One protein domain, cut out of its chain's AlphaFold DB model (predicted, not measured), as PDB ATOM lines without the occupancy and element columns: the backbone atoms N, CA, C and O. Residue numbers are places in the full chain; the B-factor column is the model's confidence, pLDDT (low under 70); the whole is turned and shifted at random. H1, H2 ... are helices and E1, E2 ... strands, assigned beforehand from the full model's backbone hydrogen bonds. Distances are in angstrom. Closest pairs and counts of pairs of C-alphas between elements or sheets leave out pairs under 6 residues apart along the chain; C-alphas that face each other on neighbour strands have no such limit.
ATOM      1  N   PHE A 322     341.928 367.138 205.126       87.62
ATOM      2  CA  PHE A 322     340.471 367.095 205.112       87.62
ATOM      3  C   PHE A 322     339.959 366.450 203.823       87.62
ATOM      4  O   PHE A 322     340.355 366.847 202.728       87.62
ATOM      5  N   LEU A 323     339.032 365.506 203.954       85.69
ATOM      6  CA  LEU A 323     338.253 364.957 202.848       85.69
ATOM      7  C   LEU A 323     336.803 365.420 202.983       85.69
ATOM      8  O   LEU A 323     336.105 364.985 203.892       85.69
ATOM      9  N   LEU A 324     336.358 366.305 202.100       87.25
ATOM     10  CA  LEU A 324     334.997 366.820 202.036       87.25
ATOM     11  C   LEU A 324     334.117 365.830 201.271       87.25
ATOM     12  O   LEU A 324     334.203 365.718 200.051       87.25
ATOM     13  N   LEU A 325     333.270 365.119 202.009       87.00
ATOM     14  CA  LEU A 325     332.271 364.191 201.500       87.00
ATOM     15  C   LEU A 325     331.004 364.967 201.163       87.00
ATOM     16  O   LEU A 325     330.271 365.417 202.044       87.00
ATOM     17  N   CYS A 326     330.750 365.131 199.872       85.50
ATOM     18  CA  CYS A 326     329.715 366.014 199.353       85.50
ATOM     19  C   CYS A 326     328.841 365.317 198.310       85.50
ATOM     20  O   CYS A 326     329.119 364.205 197.865       85.50
ATOM     21  N   ARG A 327     327.735 365.955 197.922       81.88
ATOM     22  CA  ARG A 327     326.904 365.449 196.822       81.88
ATOM     23  C   ARG A 327     327.571 365.677 195.465       81.88
ATOM     24  O   ARG A 327     327.521 364.795 194.612       81.88
ATOM     25  N   ASP A 328     328.160 366.855 195.293       77.31
ATOM     26  CA  ASP A 328     328.824 367.297 194.072       77.31
ATOM     27  C   ASP A 328     330.179 367.939 194.431       77.31
ATOM     28  O   ASP A 328     330.186 368.979 195.093       77.31
ATOM     29  N   PRO A 329     331.318 367.332 194.046       76.00
ATOM     30  CA  PRO A 329     332.656 367.886 194.287       76.00
ATOM     31  C   PRO A 329     332.924 369.228 193.597       76.00
ATOM     32  O   PRO A 329     333.856 369.930 193.988       76.00
ATOM     33  N   GLU A 330     332.117 369.570 192.590       72.94
ATOM     34  CA  GLU A 330     332.200 370.806 191.798       72.94
ATOM     35  C   GLU A 330     331.247 371.901 192.307       72.94
ATOM     36  O   GLU A 330     330.988 372.893 191.619       72.94
ATOM     37  N   ASP A 331     330.658 371.720 193.492       77.25
ATOM     38  CA  ASP A 331     329.723 372.685 194.059       77.25
ATOM     39  C   ASP A 331     330.429 374.021 194.363       77.25
ATOM     40  O   ASP A 331     331.151 374.175 195.356       77.25
ATOM     41  N   LYS A 332     330.161 375.010 193.503       82.00
ATOM     42  CA  LYS A 332     330.688 376.381 193.587       82.00
ATOM     43  C   LYS A 332     330.175 377.175 194.785       82.00
ATOM     44  O   LYS A 332     330.730 378.217 195.120       82.00
ATOM     45  N   TYR A 333     329.071 376.739 195.388       86.56
ATOM     46  CA  TYR A 333     328.417 377.457 196.471       86.56
ATOM     47  C   TYR A 333     329.019 377.096 197.828       86.56
ATOM     48  O   TYR A 333     329.377 377.984 198.601       86.56
ATOM     49  N   LEU A 334     329.136 375.799 198.121       86.62
ATOM     50  CA  LEU A 334     329.566 375.324 199.440       86.62
ATOM     51  C   LEU A 334     330.973 374.726 199.425       86.62
ATOM     52  O   LEU A 334     331.760 375.011 200.325       86.62
ATOM     53  N   ILE A 335     331.305 373.920 198.415       86.50
ATOM     54  CA  ILE A 335     332.520 373.099 198.415       86.50
ATOM     55  C   ILE A 335     333.735 373.896 197.958       86.50
ATOM     56  O   ILE A 335     334.709 373.984 198.705       86.50
ATOM     57  N   GLU A 336     333.675 374.530 196.785       83.81
ATOM     58  CA  GLU A 336     334.787 375.321 196.245       83.81
ATOM     59  C   GLU A 336     335.250 376.417 197.232       83.81
ATOM     60  O   GLU A 336     336.440 376.446 197.570       83.81
ATOM     61  N   PRO A 337     334.357 377.241 197.829       86.94
ATOM     62  CA  PRO A 337     334.779 378.252 198.797       86.94
ATOM     63  C   PRO A 337     335.345 377.651 200.085       86.94
ATOM     64  O   PRO A 337     336.214 378.252 200.717       86.94
ATOM     65  N   MET A 338     334.866 376.478 200.509       86.56
ATOM     66  CA  MET A 338     335.365 375.814 201.713       86.56
ATOM     67  C   MET A 338     336.772 375.257 201.494       86.56
ATOM     68  O   MET A 338     337.644 375.484 202.331       86.56
ATOM     69  N   VAL A 339     337.020 374.603 200.357       86.38
ATOM     70  CA  VAL A 339     338.354 374.122 199.966       86.38
ATOM     71  C   VAL A 339     339.341 375.287 199.891       86.38
ATOM     72  O   VAL A 339     340.433 375.191 200.457       86.38
ATOM     73  N   MET A 340     338.948 376.409 199.275       85.44
ATOM     74  CA  MET A 340     339.767 377.626 199.239       85.44
ATOM     75  C   MET A 340     340.064 378.158 200.648       85.44
ATOM     76  O   MET A 340     341.229 378.301 201.009       85.44
ATOM     77  N   LYS A 341     339.044 378.342 201.500       86.12
ATOM     78  CA  LYS A 341     339.225 378.831 202.883       86.12
ATOM     79  C   LYS A 341     340.157 377.945 203.719       86.12
ATOM     80  O   LYS A 341     340.897 378.466 204.552       86.12
ATOM     81  N   ILE A 342     340.124 376.622 203.532       86.38
ATOM     82  CA  ILE A 342     341.019 375.698 204.247       86.38
ATOM     83  C   ILE A 342     342.468 375.920 203.807       86.38
ATOM     84  O   ILE A 342     343.337 376.074 204.666       86.38
ATOM     85  N   ARG A 343     342.714 375.995 202.496       84.25
ATOM     86  CA  ARG A 343     344.053 376.205 201.924       84.25
ATOM     87  C   ARG A 343     344.629 377.571 202.280       84.25
ATOM     88  O   ARG A 343     345.791 377.671 202.658       84.25
ATOM     89  N   ASP A 344     343.796 378.607 202.260       82.56
ATOM     90  CA  ASP A 344     344.193 379.964 202.646       82.56
ATOM     91  C   ASP A 344     344.569 380.055 204.135       82.56
ATOM     92  O   ASP A 344     345.345 380.920 204.546       82.56
ATOM     93  N   SER A 345     344.043 379.150 204.969       74.75
ATOM     94  CA  SER A 345     344.301 379.124 206.413       74.75
ATOM     95  C   SER A 345     345.649 378.491 206.817       74.75
ATOM     96  O   SER A 345     346.000 378.514 208.005       74.75
ATOM     97  N   GLY A 346     346.423 377.958 205.856       68.50
ATOM     98  CA  GLY A 346     347.804 377.490 206.030       68.50
ATOM     99  C   GLY A 346     348.072 376.083 205.478       68.50
ATOM    100  O   GLY A 346     347.477 375.682 204.490       68.50
ATOM    101  N   ASP A 347     348.967 375.321 206.129       70.69
ATOM    102  CA  ASP A 347     349.452 373.985 205.700       70.69
ATOM    103  C   ASP A 347     348.392 372.851 205.760       70.69
ATOM    104  O   ASP A 347     348.729 371.693 206.026       70.69
ATOM    105  N   ALA A 348     347.105 373.170 205.635       79.06
ATOM    106  CA  ALA A 348     346.026 372.195 205.660       79.06
ATOM    107  C   ALA A 348     345.600 371.845 204.239       79.06
ATOM    108  O   ALA A 348     345.327 372.717 203.416       79.06
ATOM    109  N   GLU A 349     345.513 370.552 203.966       76.44
ATOM    110  CA  GLU A 349     345.054 370.061 202.674       76.44
ATOM    111  C   GLU A 349     343.559 369.777 202.722       76.44
ATOM    112  O   GLU A 349     343.032 369.314 203.736       76.44
ATOM    113  N   ALA A 350     342.887 370.029 201.605       80.69
ATOM    114  CA  ALA A 350     341.471 369.765 201.434       80.69
ATOM    115  C   ALA A 350     341.223 369.143 200.060       80.69
ATOM    116  O   ALA A 350     341.699 369.660 199.043       80.69
ATOM    117  N   PHE A 351     340.459 368.054 200.063       78.50
ATOM    118  CA  PHE A 351     340.032 367.302 198.887       78.50
ATOM    119  C   PHE A 351     338.512 367.189 198.914       78.50
ATOM    120  O   PHE A 351     337.955 366.929 199.975       78.50
ATOM    121  N   ALA A 352     337.844 367.362 197.780       78.50
ATOM    122  CA  ALA A 352     336.408 367.138 197.663       78.50
ATOM    123  C   ALA A 352     336.145 365.813 196.948       78.50
ATOM    124  O   ALA A 352     336.776 365.524 195.935       78.50
ATOM    125  N   LEU A 353     335.221 365.018 197.479       77.12
ATOM    126  CA  LEU A 353     334.831 363.729 196.924       77.12
ATOM    127  C   LEU A 353     333.326 363.516 197.085       77.12
ATOM    128  O   LEU A 353     332.727 363.925 198.083       77.12
ATOM    129  N   SER A 354     332.719 362.821 196.122       79.00
ATOM    130  CA  SER A 354     331.338 362.383 196.276       79.00
ATOM    131  C   SER A 354     331.211 361.417 197.454       79.00
ATOM    132  O   SER A 354     331.921 360.418 197.545       79.00
ATOM    133  N   ALA A 355     330.254 361.672 198.338       81.62
ATOM    134  CA  ALA A 355     329.997 360.845 199.510       81.62
ATOM    135  C   ALA A 355     329.669 359.378 199.151       81.62
ATOM    136  O   ALA A 355     329.959 358.473 199.930       81.62
ATOM    137  N   LEU A 356     329.128 359.137 197.949       76.62
ATOM    138  CA  LEU A 356     328.840 357.798 197.415       76.62
ATOM    139  C   LEU A 356     330.100 357.017 197.015       76.62
ATOM    140  O   LEU A 356     330.075 355.788 196.981       76.62
ATOM    141  N   ASP A 357     331.193 357.715 196.710       71.69
ATOM    142  CA  ASP A 357     332.456 357.096 196.307       71.69
ATOM    143  C   ASP A 357     333.373 356.816 197.505       71.69
ATOM    144  O   ASP A 357     334.354 356.093 197.364       71.69
ATOM    145  N   PHE A 358     333.034 357.306 198.703       79.44
ATOM    146  CA  PHE A 358     333.845 357.115 199.910       79.44
ATOM    147  C   PHE A 358     334.115 355.638 200.233       79.44
ATOM    148  O   PHE A 358     335.244 355.263 200.524       79.44
ATOM    149  N   VAL A 359     333.091 354.787 200.123       70.38
ATOM    150  CA  VAL A 359     333.173 353.336 200.397       70.38
ATOM    151  C   VAL A 359     333.989 352.600 199.329       70.38
ATOM    152  O   VAL A 359     334.443 351.478 199.534       70.38
ATOM    153  N   ARG A 360     334.166 353.226 198.164       65.50
ATOM    154  CA  ARG A 360     334.902 352.651 197.040       65.50
ATOM    155  C   ARG A 360     336.385 352.979 197.103       65.50
ATOM    156  O   ARG A 360     337.139 352.350 196.375       65.50
ATOM    157  N   LEU A 361     336.798 353.946 197.922       66.88
ATOM    158  CA  LEU A 361     338.206 354.296 198.053       66.88
ATOM    159  C   LEU A 361     339.010 353.118 198.606       66.88
ATOM    160  O   LEU A 361     338.515 352.316 199.396       66.88
ATOM    161  N   ASP A 362     340.278 353.063 198.220       63.84
ATOM    162  CA  ASP A 362     341.221 352.137 198.824       63.84
ATOM    163  C   ASP A 362     341.742 352.721 200.148       63.84
ATOM    164  O   ASP A 362     342.354 353.792 200.146       63.84
ATOM    165  N   PRO A 363     341.504 352.074 201.296       68.00
ATOM    166  CA  PRO A 363     341.912 352.622 202.581       68.00
ATOM    167  C   PRO A 363     343.441 352.765 202.733       68.00
ATOM    168  O   PRO A 363     343.868 353.566 203.566       68.00
ATOM    169  N   GLU A 364     344.261 352.064 201.936       64.19
ATOM    170  CA  GLU A 364     345.731 352.181 201.974       64.19
ATOM    171  C   GLU A 364     346.207 353.531 201.426       64.19
ATOM    172  O   GLU A 364     346.931 354.265 202.101       64.19
ATOM    173  N   HIS A 365     345.698 353.932 200.260       62.31
ATOM    174  CA  HIS A 365     346.045 355.199 199.607       62.31
ATOM    175  C   HIS A 365     345.550 356.436 200.358       62.31
ATOM    176  O   HIS A 365     346.095 357.531 200.214       62.31
ATOM    177  N   PHE A 366     344.504 356.273 201.161       67.88
ATOM    178  CA  PHE A 366     343.829 357.357 201.866       67.88
ATOM    179  C   PHE A 366     344.126 357.365 203.375       67.88
ATOM    180  O   PHE A 366     343.521 358.139 204.124       67.88
ATOM    181  N   SER A 367     345.114 356.578 203.827       67.56
ATOM    182  CA  SER A 367     345.537 356.491 205.235       67.56
ATOM    183  C   SER A 367     346.029 357.828 205.809       67.56
ATOM    184  O   SER A 367     345.979 358.050 207.022       67.56
ATOM    185  N   PHE A 368     346.454 358.765 204.954       72.38
ATOM    186  CA  PHE A 368     346.904 360.100 205.356       72.38
ATOM    187  C   PHE A 368     345.761 361.052 205.755       72.38
ATOM    188  O   PHE A 368     346.029 362.101 206.352       72.38
ATOM    189  N   ILE A 369     344.499 360.730 205.437       79.75
ATOM    190  CA  ILE A 369     343.359 361.588 205.779       79.75
ATOM    191  C   ILE A 369     343.138 361.577 207.290       79.75
ATOM    192  O   ILE A 369     343.021 360.538 207.938       79.75
ATOM    193  N   THR A 370     343.016 362.781 207.843       83.38
ATOM    194  CA  THR A 370     342.804 362.982 209.280       83.38
ATOM    195  C   THR A 370     341.343 363.254 209.625       83.38
ATOM    196  O   THR A 370     340.875 362.812 210.669       83.38
ATOM    197  N   HIS A 371     340.621 363.977 208.764       87.75
ATOM    198  CA  HIS A 371     339.238 364.379 209.017       87.75
ATOM    199  C   HIS A 371     338.400 364.184 207.751       87.75
ATOM    200  O   HIS A 371     338.725 364.743 206.705       87.75
ATOM    201  N   ALA A 372     337.318 363.419 207.854       88.19
ATOM    202  CA  ALA A 372     336.287 363.319 206.829       88.19
ATOM    203  C   ALA A 372     335.152 364.288 207.181       88.19
ATOM    204  O   ALA A 372     334.458 364.121 208.182       88.19
ATOM    205  N   VAL A 373     334.994 365.335 206.380       90.12
ATOM    206  CA  VAL A 373     333.991 366.384 206.565       90.12
ATOM    207  C   VAL A 373     332.722 365.958 205.847       90.12
ATOM    208  O   VAL A 373     332.736 365.797 204.633       90.12
ATOM    209  N   ILE A 374     331.625 365.784 206.571       90.06
ATOM    210  CA  ILE A 374     330.330 365.463 205.973       90.06
ATOM    211  C   ILE A 374     329.637 366.773 205.632       90.06
ATOM    212  O   ILE A 374     329.229 367.521 206.523       90.06
ATOM    213  N   CYS A 375     329.536 367.060 204.339       90.00
ATOM    214  CA  CYS A 375     328.948 368.296 203.854       90.00
ATOM    215  C   CYS A 375     327.422 368.229 203.830       90.00
ATOM    216  O   CYS A 375     326.817 367.178 203.604       90.00
ATOM    217  N   THR A 376     326.792 369.385 204.019       88.19
ATOM    218  CA  THR A 376     325.352 369.575 203.866       88.19
ATOM    219  C   THR A 376     324.879 369.029 202.513       88.19
ATOM    220  O   THR A 376     325.484 369.275 201.470       88.19
ATOM    221  N   GLY A 377     323.805 368.238 202.534       83.00
ATOM    222  CA  GLY A 377     323.243 367.571 201.361       83.00
ATOM    223  C   GLY A 377     323.913 366.243 200.984       83.00
ATOM    224  O   GLY A 377     323.430 365.574 200.066       83.00
ATOM    225  N   ALA A 378     324.987 365.829 201.667       85.12
ATOM    226  CA  ALA A 378     325.591 364.515 201.465       85.12
ATOM    227  C   ALA A 378     324.691 363.396 202.011       85.12
ATOM    228  O   ALA A 378     324.136 363.488 203.108       85.12
ATOM    229  N   ILE A 379     324.575 362.313 201.244       81.19
ATOM    230  CA  ILE A 379     323.863 361.097 201.641       81.19
ATOM    231  C   ILE A 379     324.896 359.979 201.712       81.19
ATOM    232  O   ILE A 379     325.607 359.732 200.739       81.19
ATOM    233  N   MET A 380     324.970 359.311 202.861       79.19
ATOM    234  CA  MET A 380     325.903 358.216 203.112       79.19
ATOM    235  C   MET A 380     325.201 357.044 203.781       79.19
ATOM    236  O   MET A 380     324.262 357.227 204.557       79.19
ATOM    237  N   ASN A 381     325.689 355.841 203.489       80.69
ATOM    238  CA  ASN A 381     325.297 354.639 204.204       80.69
ATOM    239  C   ASN A 381     326.157 354.512 205.471       80.69
ATOM    240  O   ASN A 381     327.371 354.337 205.388       80.69
ATOM    241  N   GLU A 382     325.536 354.639 206.645       82.12
ATOM    242  CA  GLU A 382     326.233 354.638 207.939       82.12
ATOM    243  C   GLU A 382     327.106 353.396 208.177       82.12
ATOM    244  O   GLU A 382     328.291 353.581 208.450       82.12
ATOM    245  N   PRO A 383     326.597 352.149 208.070       83.38
ATOM    246  CA  PRO A 383     327.413 350.954 208.281       83.38
ATOM    247  C   PRO A 383     328.625 350.885 207.348       83.38
ATOM    248  O   PRO A 383     329.716 350.560 207.801       83.38
ATOM    249  N   GLU A 384     328.461 351.238 206.073       82.25
ATOM    250  CA  GLU A 384     329.563 351.204 205.103       82.25
ATOM    251  C   GLU A 384     330.626 352.269 205.410       82.25
ATOM    252  O   GLU A 384     331.825 352.027 205.273       82.25
ATOM    253  N   ALA A 385     330.202 353.450 205.869       83.06
ATOM    254  CA  ALA A 385     331.108 354.515 206.276       83.06
ATOM    255  C   ALA A 385     331.906 354.148 207.539       83.06
ATOM    256  O   ALA A 385     333.100 354.447 207.607       83.06
ATOM    257  N   LEU A 386     331.269 353.485 208.514       84.75
ATOM    258  CA  LEU A 386     331.947 352.970 209.707       84.75
ATOM    259  C   LEU A 386     332.930 351.848 209.353       84.75
ATOM    260  O   LEU A 386     334.063 351.874 209.827       84.75
ATOM    261  N   GLU A 387     332.541 350.905 208.490       84.31
ATOM    262  CA  GLU A 387     333.438 349.834 208.035       84.31
ATOM    263  C   GLU A 387     334.680 350.417 207.344       84.31
ATOM    264  O   GLU A 387     335.811 350.020 207.633       84.31
ATOM    265  N   MET A 388     334.490 351.413 206.475       80.31
ATOM    266  CA  MET A 388     335.598 352.095 205.809       80.31
ATOM    267  C   MET A 388     336.507 352.833 206.804       80.31
ATOM    268  O   MET A 388     337.734 352.762 206.709       80.31
ATOM    269  N   GLN A 389     335.922 353.498 207.803       86.12
ATOM    270  CA  GLN A 389     336.683 354.139 208.872       86.12
ATOM    271  C   GLN A 389     337.511 353.123 209.672       86.12
ATOM    272  O   GLN A 389     338.687 353.379 209.938       86.12
ATOM    273  N   GLU A 390     336.944 351.965 210.020       85.38
ATOM    274  CA  GLU A 390     337.661 350.901 210.730       85.38
ATOM    275  C   GLU A 390     338.838 350.354 209.918       85.38
ATOM    276  O   GLU A 390     339.921 350.152 210.476       85.38
ATOM    277  N   ARG A 391     338.662 350.162 208.603       82.25
ATOM    278  CA  ARG A 391     339.741 349.741 207.695       82.25
ATOM    279  C   ARG A 391     340.881 350.759 207.670       82.25
ATOM    280  O   ARG A 391     342.034 350.387 207.887       82.25
ATOM    281  N   ILE A 392     340.567 352.047 207.515       79.94
ATOM    282  CA  ILE A 392     341.565 353.128 207.572       79.94
ATOM    283  C   ILE A 392     342.263 353.150 208.943       79.94
ATOM    284  O   ILE A 392     343.484 353.271 209.020       79.94
ATOM    285  N   HIS A 393     341.522 352.969 210.041       85.31
ATOM    286  CA  HIS A 393     342.096 352.905 211.391       85.31
ATOM    287  C   HIS A 393     343.032 351.710 211.590       85.31
ATOM    288  O   HIS A 393     344.010 351.826 212.329       85.31
ATOM    289  N   GLN A 394     342.749 350.551 210.989       83.44
ATOM    290  CA  GLN A 394     343.651 349.394 211.036       83.44
ATOM    291  C   GLN A 394     344.996 349.717 210.378       83.44
ATOM    292  O   GLN A 394     346.030 349.509 211.013       83.44
ATOM    293  N   ILE A 395     344.980 350.315 209.186       78.38
ATOM    294  CA  ILE A 395     346.194 350.706 208.453       78.38
ATOM    295  C   ILE A 395     346.964 351.787 209.218       78.38
ATOM    296  O   ILE A 395     348.147 351.617 209.508       78.38
ATOM    297  N   GLN A 396     346.282 352.842 209.675       81.69
ATOM    298  CA  GLN A 396     346.896 353.914 210.472       81.69
ATOM    299  C   GLN A 396     347.558 353.385 211.760       81.69
ATOM    300  O   GLN A 396     348.592 353.904 212.190       81.69
ATOM    301  N   ARG A 397     346.990 352.341 212.387       80.69
ATOM    302  CA  ARG A 397     347.590 351.669 213.556       80.69
ATOM    303  C   ARG A 397     348.824 350.847 213.186       80.69
ATOM    304  O   ARG A 397     349.814 350.922 213.911       80.69
ATOM    305  N   GLN A 398     348.781 350.094 212.088       76.44
ATOM    306  CA  GLN A 398     349.915 349.291 211.613       76.44
ATOM    307  C   GLN A 398     351.113 350.172 211.236       76.44
ATOM    308  O   GLN A 398     352.231 349.917 211.679       76.44
ATOM    309  N   GLU A 399     350.882 351.271 210.518       69.00
ATOM    310  CA  GLU A 399     351.925 352.250 210.188       69.00
ATOM    311  C   GLU A 399     352.549 352.882 211.442       69.00
ATOM    312  O   GLU A 399     353.759 353.111 211.498       69.00
ATOM    313  N   HIS A 400     351.735 353.157 212.468       67.94
ATOM    314  CA  HIS A 400     352.222 353.687 213.741       67.94
ATOM    315  C   HIS A 400     353.085 352.665 214.499       67.94
ATOM    316  O   HIS A 400     354.053 353.056 215.151       67.94
ATOM    317  N   PHE A 401     352.751 351.374 214.415       60.66
ATOM    318  CA  PHE A 401     353.523 350.292 215.032       60.66
ATOM    319  C   PHE A 401     354.864 350.081 214.310       60.66
ATOM    320  O   PHE A 401     355.916 350.135 214.942       60.66
ATOM    321  N   ASN A 402     354.852 350.012 212.976       60.06
ATOM    322  CA  ASN A 402     356.062 349.879 212.152       60.06
ATOM    323  C   ASN A 402     357.020 351.078 212.304       60.06
ATOM    324  O   ASN A 402     358.239 350.943 212.200       60.06
ATOM    325  N   GLN A 403     356.490 352.273 212.582       56.22
ATOM    326  CA  GLN A 403     357.298 353.453 212.901       56.22
ATOM    327  C   GLN A 403     357.867 353.468 214.325       56.22
ATOM    328  O   GLN A 403     358.751 354.287 214.584       56.22
ATOM    329  N   ALA A 404     357.345 352.664 215.250       53.09
ATOM    330  CA  ALA A 404     357.881 352.541 216.604       53.09
ATOM    331  C   ALA A 404     359.055 351.550 216.641       53.09
ATOM    332  O   ALA A 404     360.073 351.862 217.254       53.09
ATOM    333  N   ASP A 405     358.962 350.440 215.901       52.50
ATOM    334  CA  ASP A 405     360.038 349.442 215.800       52.50
ATOM    335  C   ASP A 405     361.271 349.976 215.044       52.50
ATOM    336  O   ASP A 405     362.406 349.688 215.416       52.50
ATOM    337  N   ARG A 417     350.541 360.319 214.114       57.75
ATOM    338  CA  ARG A 417     349.502 360.315 213.069       57.75
ATOM    339  C   ARG A 417     348.134 360.226 213.747       57.75
ATOM    340  O   ARG A 417     347.952 359.469 214.699       57.75
ATOM    341  N   ARG A 418     347.207 361.080 213.316       65.62
ATOM    342  CA  ARG A 418     345.872 361.211 213.911       65.62
ATOM    343  C   ARG A 418     344.933 360.244 213.215       65.62
ATOM    344  O   ARG A 418     344.962 360.160 211.993       65.62
ATOM    345  N   MET A 419     344.119 359.547 213.998       79.19
ATOM    346  CA  MET A 419     343.113 358.640 213.459       79.19
ATOM    347  C   MET A 419     342.034 359.422 212.708       79.19
ATOM    348  O   MET A 419     341.720 360.548 213.099       79.19
ATOM    349  N   LEU A 420     341.459 358.819 211.668       84.31
ATOM    350  CA  LEU A 420     340.380 359.430 210.891       84.31
ATOM    351  C   LEU A 420     339.166 359.771 211.773       84.31
ATOM    352  O   LEU A 420     338.604 358.880 212.418       84.31
ATOM    353  N   GLN A 421     338.731 361.033 211.753       85.38
ATOM    354  CA  GLN A 421     337.529 361.512 212.448       85.38
ATOM    355  C   GLN A 421     336.488 362.058 211.468       85.38
ATOM    356  O   GLN A 421     336.832 362.819 210.566       85.38
ATOM    357  N   PHE A 422     335.213 361.721 211.670       87.00
ATOM    358  CA  PHE A 422     334.117 362.396 210.976       87.00
ATOM    359  C   PHE A 422     333.801 363.729 211.656       87.00
ATOM    360  O   PHE A 422     333.697 363.794 212.879       87.00
ATOM    361  N   VAL A 423     333.648 364.789 210.866       88.94
ATOM    362  CA  VAL A 423     333.310 366.140 211.337       88.94
ATOM    363  C   VAL A 423     332.232 366.760 210.456       88.94
ATOM    364  O   VAL A 423     332.111 366.397 209.287       88.94
ATOM    365  N   SER A 424     331.446 367.697 210.985       89.38
ATOM    366  CA  SER A 424     330.486 368.444 210.166       89.38
ATOM    367  C   SER A 424     331.182 369.571 209.412       89.38
ATOM    368  O   SER A 424     332.152 370.173 209.888       89.38
ATOM    369  N   ASP A 425     330.642 369.895 208.244       90.44
ATOM    370  CA  ASP A 425     330.963 371.127 207.530       90.44
ATOM    371  C   ASP A 425     330.731 372.378 208.387       90.44
ATOM    372  O   ASP A 425     331.556 373.288 208.360       90.44
ATOM    373  N   LEU A 426     329.676 372.397 209.207       90.81
ATOM    374  CA  LEU A 426     329.370 373.496 210.123       90.81
ATOM    375  C   LEU A 426     330.470 373.719 211.172       90.81
ATOM    376  O   LEU A 426     330.843 374.862 211.441       90.81
ATOM    377  N   TRP A 427     331.014 372.651 211.768       91.50
ATOM    378  CA  TRP A 427     332.136 372.776 212.703       91.50
ATOM    379  C   TRP A 427     333.376 373.343 212.006       91.50
ATOM    380  O   TRP A 427     334.062 374.215 212.555       91.50
ATOM    381  N   LEU A 428     333.657 372.870 210.788       90.69
ATOM    382  CA  LEU A 428     334.812 373.312 210.017       90.69
ATOM    383  C   LEU A 428     334.688 374.785 209.622       90.69
ATOM    384  O   LEU A 428     335.619 375.559 209.853       90.69
ATOM    385  N   THR A 429     333.537 375.198 209.091       91.12
ATOM    386  CA  THR A 429     333.298 376.591 208.695       91.12
ATOM    387  C   THR A 429     333.319 377.530 209.895       91.12
ATOM    388  O   THR A 429     333.956 378.582 209.827       91.12
ATOM    389  N   CYS A 430     332.735 377.131 211.031       90.62
ATOM    390  CA  CYS A 430     332.809 377.904 212.271       90.62
ATOM    391  C   CYS A 430     334.248 378.019 212.792       90.62
ATOM    392  O   CYS A 430     334.658 379.100 213.207       90.62
ATOM    393  N   SER A 431     335.036 376.942 212.737       90.94
ATOM    394  CA  SER A 431     336.444 376.960 213.163       90.94
ATOM    395  C   SER A 431     337.309 377.854 212.266       90.94
ATOM    396  O   SER A 431     338.150 378.613 212.754       90.94
ATOM    397  N   LEU A 432     337.068 377.829 210.952       90.00
ATOM    398  CA  LEU A 432     337.714 378.736 209.998       90.00
ATOM    399  C   LEU A 432     337.325 380.197 210.268       90.00
ATOM    400  O   LEU A 432     338.198 381.063 210.326       90.00
ATOM    401  N   ALA A 433     336.037 380.470 210.500       88.38
ATOM    402  CA  ALA A 433     335.534 381.810 210.801       88.38
ATOM    403  C   ALA A 433     336.086 382.359 212.130       88.38
ATOM    404  O   ALA A 433     336.485 383.522 212.202       88.38
ATOM    405  N   ALA A 434     336.172 381.515 213.161       87.94
ATOM    406  CA  ALA A 434     336.755 381.849 214.460       87.94
ATOM    407  C   ALA A 434     338.287 381.983 214.422       87.94
ATOM    408  O   ALA A 434     338.893 382.457 215.383       87.94
ATOM    409  N   LYS A 435     338.926 381.537 213.331       88.31
ATOM    410  CA  LYS A 435     340.381 381.406 213.186       88.31
ATOM    411  C   LYS A 435     341.033 380.571 214.300       88.31
ATOM    412  O   LYS A 435     342.184 380.797 214.672       88.31
ATOM    413  N   THR A 436     340.297 379.610 214.848       88.38
ATOM    414  CA  THR A 436     340.745 378.738 215.937       88.38
ATOM    415  C   THR A 436     340.013 377.402 215.877       88.38
ATOM    416  O   THR A 436     338.924 377.301 215.317       88.38
ATOM    417  N   LYS A 437     340.604 376.359 216.462       86.75
ATOM    418  CA  LYS A 437     339.963 375.042 216.544       86.75
ATOM    419  C   LYS A 437     338.906 375.073 217.633       86.75
ATOM    420  O   LYS A 437     339.248 375.193 218.808       86.75
ATOM    421  N   LEU A 438     337.645 374.948 217.243       86.12
ATOM    422  CA  LEU A 438     336.550 374.846 218.199       86.12
ATOM    423  C   LEU A 438     336.483 373.429 218.769       86.12
ATOM    424  O   LEU A 438     336.772 372.452 218.073       86.12
ATOM    425  N   SER A 439     336.106 373.312 220.041       84.75
ATOM    426  CA  SER A 439     335.813 372.005 220.628       84.75
ATOM    427  C   SER A 439     334.508 371.473 220.043       84.75
ATOM    428  O   SER A 439     333.572 372.237 219.814       84.75
ATOM    429  N   PHE A 440     334.409 370.160 219.838       81.81
ATOM    430  CA  PHE A 440     333.150 369.534 219.426       81.81
ATOM    431  C   PHE A 440     332.046 369.736 220.475       81.81
ATOM    432  O   PHE A 440     330.889 369.898 220.119       81.81
ATOM    433  N   SER A 441     332.407 369.843 221.759       82.25
ATOM    434  CA  SER A 441     331.468 370.146 222.850       82.25
ATOM    435  C   SER A 441     331.070 371.625 222.930       82.25
ATOM    436  O   SER A 441     330.286 371.992 223.798       82.25
ATOM    437  N   SER A 442     331.625 372.498 222.079       83.88
ATOM    438  CA  SER A 442     331.301 373.928 222.101       83.88
ATOM    439  C   SER A 442     329.898 374.236 221.578       83.88
ATOM    440  O   SER A 442     329.397 375.324 221.847       83.88
ATOM    441  N   HIS A 443     329.282 373.332 220.811       83.62
ATOM    442  CA  HIS A 443     327.928 373.518 220.302       83.62
ATOM    443  C   HIS A 443     327.276 372.177 219.944       83.62
ATOM    444  O   HIS A 443     327.922 371.322 219.348       83.62
ATOM    445  N   GLU A 444     325.979 372.024 220.218       82.44
ATOM    446  CA  GLU A 444     325.221 370.786 219.954       82.44
ATOM    447  C   GLU A 444     325.251 370.387 218.466       82.44
ATOM    448  O   GLU A 444     325.435 369.227 218.121       82.44
ATOM    449  N   LEU A 445     325.159 371.370 217.561       82.44
ATOM    450  CA  LEU A 445     325.246 371.151 216.106       82.44
ATOM    451  C   LEU A 445     326.660 370.815 215.584       82.44
ATOM    452  O   LEU A 445     326.815 370.541 214.396       82.44
ATOM    453  N   PHE A 446     327.706 370.867 216.416       80.94
ATOM    454  CA  PHE A 446     329.040 370.405 216.008       80.94
ATOM    455  C   PHE A 446     329.209 368.900 216.169       80.94
ATOM    456  O   PHE A 446     330.105 368.323 215.550       80.94
ATOM    457  N   GLU A 447     328.356 368.262 216.968       66.38
ATOM    458  CA  GLU A 447     328.400 366.825 217.152       66.38
ATOM    459  C   GLU A 447     327.825 366.125 215.915       66.38
ATOM    460  O   GLU A 447     326.627 365.888 215.781       66.38
TER     461      GLU A 447
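AT A GLANCE: This is residues 322 to 405 and 417 to 447 of the 577 residues of the protein "Nucleotide excision repair factor NEF2, RAD4/CUT5 component" of Plasmopara halstedii (UniProt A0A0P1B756). A small, strongly twisted sheet of four parallel strands has two short helices, H1 and H3, over one face, while a long helix, H2, only grazes the sheet and reaches away from it toward Asp 405. The stretch 355 to 370, with no named element, makes the long loop between E2 and E3. The printed part has 115 residues with three named helices and four named strands, in the order E1 H1 E2 E3 H2 E4 H3; the sheet's order is E2 E1 E3 E4, and the class is mixed, helices and strands. The whole is compact, with a radius of gyration of the C-alphas of 14.4 A and spans of 42 by 29 by 27 A.

IN THESE COORDINATES: E1, residues 322 to 326, begins at C-alpha 322 at (340.471, 367.095, 205.112) and is 12.2 A long. H1, residues 335 to 344, is 14.2 A long. E2, residues 349 to 354, is 17.0 A long. E3 is residues 371 to 374. H2, residues 382 to 405, is 35.1 A long and ends at C-alpha 405 at (360.038, 349.442, 215.800). E4 is residues 421 to 424. H3, residues 425 to 434, is 14.0 A long and ends at C-alpha 434 at (336.755, 381.849, 214.460).

HOW THE PARTS SIT: E1 and E3 are parallel inner strands at 18 degrees, with N 325 and O 373 at 2.8 A, within hydrogen-bond range. Edge strand E2 is parallel to E1 at 23 degrees, with N 324 and O 351 at 2.7 A. Edge strand E4 is parallel to E3 at 36 degrees, with N 372 and O 421 at 2.8 A. E1, H1 and E2 form a strand-helix-strand unit, two parallel neighbour strands with a helix between them, and its crossover is right-handed. H1 and H3 are on the same face of the sheet, two layers, helices on one face. H1 lies over E2 at a height of 8.7 A over the sheet and runs along the strands, at 2 degrees to E2 on the local plane; the closest C-alphas, of Val 339 and Ala 350, are 5.6 A apart. H3 stands up from the sheet, rising 50 degrees; its closest C-alpha to E3 is that of Asp 425, 5.7 A from that of Val 373. H1 and H3 only just touch, with 3 pairs of C-alphas within 8 A, the closest those of Lys 341 and Leu 432 at 7.3 A. H2 only grazes the sheet, with residues 385 to 393, and is apart from H1 and H3. In H1, H2 and H3 every O i to N i+4 pair is within hydrogen-bond range.

THE WHOLE: The C-alphas farthest apart, of Tyr 333 and Asp 405, are 46.5 A apart. Residues 406 to 416 are not printed, and C-alphas 405 and 417 are 15.4 A apart across the cut. The link E2 to E3 is long, 16 residues. Mean pLDDT of the printed part is 80.1; residue 346, residues 360 to 367, 399 to 405, 417 to 418 and residue 447 are under 70.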